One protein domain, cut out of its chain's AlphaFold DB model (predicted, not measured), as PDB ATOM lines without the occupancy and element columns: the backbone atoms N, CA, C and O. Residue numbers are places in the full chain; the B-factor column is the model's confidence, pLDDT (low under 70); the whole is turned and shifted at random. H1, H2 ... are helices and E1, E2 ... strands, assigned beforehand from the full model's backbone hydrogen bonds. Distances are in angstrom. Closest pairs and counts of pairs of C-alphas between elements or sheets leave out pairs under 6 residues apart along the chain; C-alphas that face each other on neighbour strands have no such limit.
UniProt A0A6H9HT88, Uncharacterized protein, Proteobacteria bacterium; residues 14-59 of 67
ATOM      1  N   PRO A  14     258.385 334.845 406.048       90.06
ATOM      2  CA  PRO A  14     257.420 334.746 404.960       90.06
ATOM      3  C   PRO A  14     257.414 336.030 404.124       90.06
ATOM      4  O   PRO A  14     257.544 337.124 404.675       90.06
ATOM      5  N   ALA A  15     257.231 335.915 402.808       87.31
ATOM      6  CA  ALA A  15     257.096 337.081 401.942       87.31
ATOM      7  C   ALA A  15     255.990 338.030 402.440       87.31
ATOM      8  O   ALA A  15     254.895 337.604 402.812       87.31
ATOM      9  N   GLY A  16     256.288 339.330 402.454       85.12
ATOM     10  CA  GLY A  16     255.385 340.365 402.972       85.12
ATOM     11  C   GLY A  16     255.408 340.539 404.495       85.12
ATOM     12  O   GLY A  16     254.778 341.468 405.000       85.12
ATOM     13  N   VAL A  17     256.150 339.709 405.237       86.75
ATOM     14  CA  VAL A  17     256.451 339.954 406.654       86.75
ATOM     15  C   VAL A  17     257.713 340.818 406.738       86.75
ATOM     16  O   VAL A  17     258.744 340.417 406.191       86.75
ATOM     17  N   PRO A  18     257.670 341.991 407.398       85.31
ATOM     18  CA  PRO A  18     258.857 342.821 407.552       85.31
ATOM     19  C   PRO A  18     259.919 342.101 408.388       85.31
ATOM     20  O   PRO A  18     259.602 341.317 409.289       85.31
ATOM     21  N   ALA A  19     261.185 342.386 408.092       85.00
ATOM     22  CA  ALA A  19     262.282 341.985 408.960       85.00
ATOM     23  C   ALA A  19     262.108 342.607 410.355       85.00
ATOM     24  O   ALA A  19     261.506 343.671 410.508       85.00
ATOM     25  N   VAL A  20     262.639 341.933 411.374       87.75
ATOM     26  CA  VAL A  20     262.731 342.496 412.725       87.75
ATOM     27  C   VAL A  20     264.116 343.109 412.870       87.75
ATOM     28  O   VAL A  20     265.105 342.379 412.968       87.75
ATOM     29  N   ASP A  21     264.180 344.438 412.867       88.00
ATOM     30  CA  ASP A  21     265.438 345.178 412.963       88.00
ATOM     31  C   ASP A  21     266.242 344.753 414.202       88.00
ATOM     32  O   ASP A  21     265.721 344.682 415.317       88.00
ATOM     33  N   GLY A  22     267.523 344.439 413.999       90.88
ATOM     34  CA  GLY A  22     268.453 344.055 415.064       90.88
ATOM     35  C   GLY A  22     268.296 342.627 415.603       90.88
ATOM     36  O   GLY A  22     269.082 342.221 416.458       90.88
ATOM     37  N   LEU A  23     267.318 341.836 415.137       91.81
ATOM     38  CA  LEU A  23     267.119 340.463 415.622       91.81
ATOM     39  C   LEU A  23     268.301 339.548 415.279       91.81
ATOM     40  O   LEU A  23     268.722 338.738 416.107       91.81
ATOM     41  N   VAL A  24     268.839 339.662 414.063       93.56
ATOM     42  CA  VAL A  24     269.982 338.857 413.613       93.56
ATOM     43  C   VAL A  24     271.218 339.176 414.454       93.56
ATOM     44  O   VAL A  24     271.907 338.263 414.910       93.56
ATOM     45  N   GLU A  25     271.479 340.461 414.686       94.75
ATOM     46  CA  GLU A  25     272.581 340.968 415.497       94.75
ATOM     47  C   GLU A  25     272.453 340.484 416.943       94.75
ATOM     48  O   GLU A  25     273.379 339.855 417.449       94.75
ATOM     49  N   ALA A  26     271.283 340.655 417.563       93.81
ATOM     50  CA  ALA A  26     271.032 340.221 418.936       93.81
ATOM     51  C   ALA A  26     271.232 338.706 419.122       93.81
ATOM     52  O   ALA A  26     271.802 338.256 420.119       93.81
ATOM     53  N   LEU A  27     270.801 337.889 418.154       93.38
ATOM     54  CA  LEU A  27     271.013 336.440 418.190       93.38
ATOM     55  C   LEU A  27     272.496 336.071 418.039       93.38
ATOM     56  O   LEU A  27     272.980 335.179 418.739       93.38
ATOM     57  N   ARG A  28     273.228 336.755 417.155       94.06
ATOM     58  CA  ARG A  28     274.675 336.554 416.992       94.06
ATOM     59  C   ARG A  28     275.445 336.964 418.247       94.06
ATOM     60  O   ARG A  28     276.316 336.214 418.679       94.06
ATOM     61  N   GLU A  29     275.090 338.086 418.870       94.62
ATOM     62  CA  GLU A  29     275.646 338.531 420.157       94.62
ATOM     63  C   GLU A  29     275.362 337.527 421.285       94.62
ATOM     64  O   GLU A  29     276.218 337.285 422.135       94.62
ATOM     65  N   ALA A  30     274.209 336.853 421.244       92.38
ATOM     66  CA  ALA A  30     273.876 335.742 422.136       92.38
ATOM     67  C   ALA A  30     274.630 334.427 421.816       92.38
ATOM     68  O   ALA A  30     274.387 333.401 422.458       92.38
ATOM     69  N   GLY A  31     275.540 334.432 420.836       93.31
ATOM     70  CA  GLY A  31     276.370 333.288 420.453       93.31
ATOM     71  C   GLY A  31     275.710 332.315 419.471       93.31
ATOM     72  O   GLY A  31     276.163 331.173 419.345       93.31
ATOM     73  N   ALA A  32     274.633 332.722 418.792       95.00
ATOM     74  CA  ALA A  32     273.976 331.906 417.776       95.00
ATOM     75  C   ALA A  32     274.652 332.029 416.399       95.00
ATOM     76  O   ALA A  32     275.123 333.093 415.994       95.00
ATOM     77  N   GLN A  33     274.626 330.939 415.633       95.88
ATOM     78  CA  GLN A  33     274.877 330.972 414.191       95.88
ATOM     79  C   GLN A  33     273.540 331.207 413.494       95.88
ATOM     80  O   GLN A  33     272.623 330.402 413.654       95.88
ATOM     81  N   VAL A  34     273.423 332.299 412.737       95.38
ATOM     82  CA  VAL A  34     272.135 332.752 412.191       95.38
ATOM     83  C   VAL A  34     272.178 332.820 410.669       95.38
ATOM     84  O   VAL A  34     273.037 333.506 410.107       95.38
ATOM     85  N   ARG A  35     271.222 332.146 410.025       95.50
ATOM     86  CA  ARG A  35     270.848 332.321 408.614       95.50
ATOM     87  C   ARG A  35     269.487 333.002 408.546       95.50
ATOM     88  O   ARG A  35     268.638 332.726 409.386       95.50
ATOM     89  N   GLU A  36     269.275 333.850 407.551       93.19
ATOM     90  CA  GLU A  36     267.966 334.435 407.266       93.19
ATOM     91  C   GLU A  36     267.542 334.018 405.861       93.19
ATOM     92  O   GLU A  36     268.328 334.121 404.919       93.19
ATOM     93  N   LEU A  37     266.318 333.508 405.743       93.31
ATOM     94  CA  LEU A  37     265.714 333.085 404.490       93.31
ATOM     95  C   LEU A  37     264.361 333.759 404.338       93.31
ATOM     96  O   LEU A  37     263.538 333.730 405.256       93.31
ATOM     97  N   GLU A  38     264.111 334.313 403.158       91.88
ATOM     98  CA  GLU A  38     262.780 334.750 402.772       91.88
ATOM     99  C   GLU A  38     262.080 333.635 401.996       91.88
ATOM    100  O   GLU A  38     262.596 333.152 400.989       91.88
ATOM    101  N   LEU A  39     260.908 333.212 402.466       89.19
ATOM    102  CA  LEU A  39     260.083 332.241 401.759       89.19
ATOM    103  C   LEU A  39     259.163 332.966 400.788       89.19
ATOM    104  O   LEU A  39     258.181 333.598 401.191       89.19
ATOM    105  N   ALA A  40     259.482 332.840 399.502       82.62
ATOM    106  CA  ALA A  40     258.660 333.360 398.425       82.62
ATOM    107  C   ALA A  40     257.289 332.651 398.373       82.62
ATOM    108  O   ALA A  40     257.193 331.458 398.679       82.62
ATOM    109  N   PRO A  41     256.227 333.328 397.893       75.38
ATOM    110  CA  PRO A  41     254.897 332.728 397.745       75.38
ATOM    111  C   PRO A  41     254.873 331.524 396.793       75.38
ATOM    112  O   PRO A  41     253.980 330.687 396.875       75.38
ATOM    113  N   SER A  42     255.853 331.441 395.885       77.69
ATOM    114  CA  SER A  42     256.024 330.352 394.920       77.69
ATOM    115  C   SER A  42     256.544 329.045 395.533       77.69
ATOM    116  O   SER A  42     256.592 328.046 394.824       77.69
ATOM    117  N   GLY A  43     256.911 329.032 396.822       70.88
ATOM    118  CA  GLY A  43     257.219 327.803 397.556       70.88
ATOM    119  C   GLY A  43     258.564 327.158 397.218       70.88
ATOM    120  O   GLY A  43     258.651 325.933 397.205       70.88
ATOM    121  N   ASP A  44     259.610 327.943 396.942       83.38
ATOM    122  CA  ASP A  44     260.970 327.393 396.938       83.38
ATOM    123  C   ASP A  44     261.459 327.225 398.384       83.38
ATOM    124  O   ASP A  44     261.603 328.196 399.129       83.38
ATOM    125  N   PHE A  45     261.676 325.970 398.774       89.94
ATOM    126  CA  PHE A  45     262.109 325.579 400.111       89.94
ATOM    127  C   PHE A  45     263.522 324.994 400.131       89.94
ATOM    128  O   PHE A  45     263.957 324.577 401.200       89.94
ATOM    129  N   ALA A  46     264.244 324.948 399.002       92.81
ATOM    130  CA  ALA A  46     265.530 324.252 398.918       92.81
ATOM    131  C   ALA A  46     266.518 324.752 399.984       92.81
ATOM    132  O   ALA A  46     266.965 323.982 400.827       92.81
ATOM    133  N   ALA A  47     266.718 326.070 400.063       93.19
ATOM    134  CA  ALA A  47     267.608 326.673 401.055       93.19
ATOM    135  C   ALA A  47     267.165 326.432 402.513       93.19
ATOM    136  O   ALA A  47     268.001 326.388 403.419       93.19
ATOM    137  N   LEU A  48     265.856 326.288 402.759       94.31
ATOM    138  CA  LEU A  48     265.342 325.942 404.083       94.31
ATOM    139  C   LEU A  48     265.657 324.483 404.410       94.31
ATOM    140  O   LEU A  48     266.159 324.219 405.497       94.31
ATOM    141  N   LEU A  49     265.388 323.558 403.488       95.69
ATOM    142  CA  LEU A  49     265.669 322.134 403.671       95.69
ATOM    143  C   LEU A  49     267.167 321.890 403.887       95.69
ATOM    144  O   LEU A  49     267.519 321.223 404.857       95.69
ATOM    145  N   ASP A  50     268.033 322.533 403.102       96.56
ATOM    146  CA  ASP A  50     269.488 322.477 403.283       96.56
ATOM    147  C   ASP A  50     269.892 322.945 404.693       96.56
ATOM    148  O   ASP A  50     270.673 322.299 405.391       96.56
ATOM    149  N   ALA A  51     269.309 324.048 405.182       96.25
ATOM    150  CA  ALA A  51     269.582 324.534 406.532       96.25
ATOM    151  C   ALA A  51     269.124 323.542 407.618       96.25
ATOM    152  O   ALA A  51     269.815 323.379 408.628       96.25
ATOM    153  N   LEU A  52     267.986 322.870 407.424       95.94
ATOM    154  CA  LEU A  52     267.504 321.841 408.350       95.94
ATOM    155  C   LEU A  52     268.436 320.622 408.371       95.94
ATOM    156  O   LEU A  52     268.758 320.134 409.454       95.94
ATOM    157  N   GLU A  53     268.913 320.170 407.208       97.50
ATOM    158  CA  GLU A  53     269.894 319.080 407.093       97.50
ATOM    159  C   GLU A  53     271.222 319.429 407.781       97.50
ATOM    160  O   GLU A  53     271.827 318.593 408.453       97.50
ATOM    161  N   GLU A  54     271.638 320.694 407.716       96.19
ATOM    162  CA  GLU A  54     272.807 321.216 408.432       96.19
ATOM    163  C   GLU A  54     272.583 321.428 409.947       96.19
ATOM    164  O   GLU A  54     273.495 321.846 410.677       96.19
ATOM    165  N   GLY A  55     271.383 321.136 410.450       95.69
ATOM    166  CA  GLY A  55     271.041 321.184 411.869       95.69
ATOM    167  C   GLY A  55     270.667 322.573 412.389       95.69
ATOM    168  O   GLY A  55     270.794 322.828 413.589       95.69
ATOM    169  N   PHE A  56     270.230 323.484 411.519       96.88
ATOM    170  CA  PHE A  56     269.642 324.752 411.950       96.88
ATOM    171  C   PHE A  56     268.213 324.542 412.464       96.88
ATOM    172  O   PHE A  56     267.393 323.886 411.830       96.88
ATOM    173  N   MET A  57     267.893 325.149 413.608       95.88
ATOM    174  CA  MET A  57     266.532 325.200 414.138       95.88
ATOM    175  C   MET A  57     265.722 326.268 413.387       95.88
ATOM    176  O   MET A  57     266.143 327.433 413.383       95.88
ATOM    177  N   PRO A  58     264.570 325.931 412.782       94.94
ATOM    178  CA  PRO A  58     263.742 326.908 412.094       94.94
ATOM    179  C   PRO A  58     262.971 327.783 413.083       94.94
ATOM    180  O   PRO A  58     262.308 327.291 413.996       94.94
ATOM    181  N   VAL A  59     263.018 329.096 412.865       93.81
ATOM    182  CA  VAL A  59     262.238 330.092 413.607       93.81
ATOM    183  C   VAL A  59     261.470 330.933 412.599       93.81
ATOM    184  O   VAL A  59     262.051 331.738 411.878       93.81
TER     185      VAL A  59
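What this domain is: This is residues 14 to 59 of the 67 residues of an uncharacterized protein of Proteobacteria bacterium (UniProt A0A6H9HT88). A flat, single-strand-centred piece: the long strand E1 runs through the middle, with helix H1 near its first residues and helix H2 on its other side, while the short strand E2 comes back near E1. The unnamed opening stretch, residues 14 to 22, makes a wide arc on the side of H1, and residues 26 to 31, of which 26 to 29 belong to H1, stick out. The printed part has 46 residues, with two named helices and two named strands in the order H1, E1, H2, E2, and its class is mixed, helices and strands. It is only just loose, close to compact, with a radius of gyration of the C-alphas of 11.7 A and spans of 33 by 26 by 11 A.

Where its parts are: H1 holds residues 23 to 29, from C-alpha 23 at (267.119, 340.463, 415.622), and is 9.8 A long. E1, residues 33 to 39, runs 19.4 A. H2, residues 46 to 53, is 10.6 A long. E2, residues 57 to 59, runs 6.5 A and ends with C-alpha 59 at (262.238, 330.092, 413.607).

How they stand to each other: The closest C-alphas of H1 and E1 are those of Val 24 and Val 34, 6.6 A apart. For E1 and H2 they are those of Leu 37 and Leu 48, 7.2 A apart. For H2 and E2 they are those of Leu 52 and Pro 58, 7.3 A apart. E1 and E2 are near each other, with 6 pairs of C-alphas within 10 A, yet each pairs with no named strand. H1 is apart from H2 and from E2. In H1 and H2 every O i to N i+4 pair is within hydrogen-bond range.

The domain as a whole: The C-alphas farthest apart, of Glu 29 and Ser 42, are 33.0 A from each other. The printed part has no cut. The links from H1 to E1 and from H2 to E2 are tight, and that from E1 to H2 is short. The mean pLDDT of the printed part is 91.1, and no printed residue is under 70.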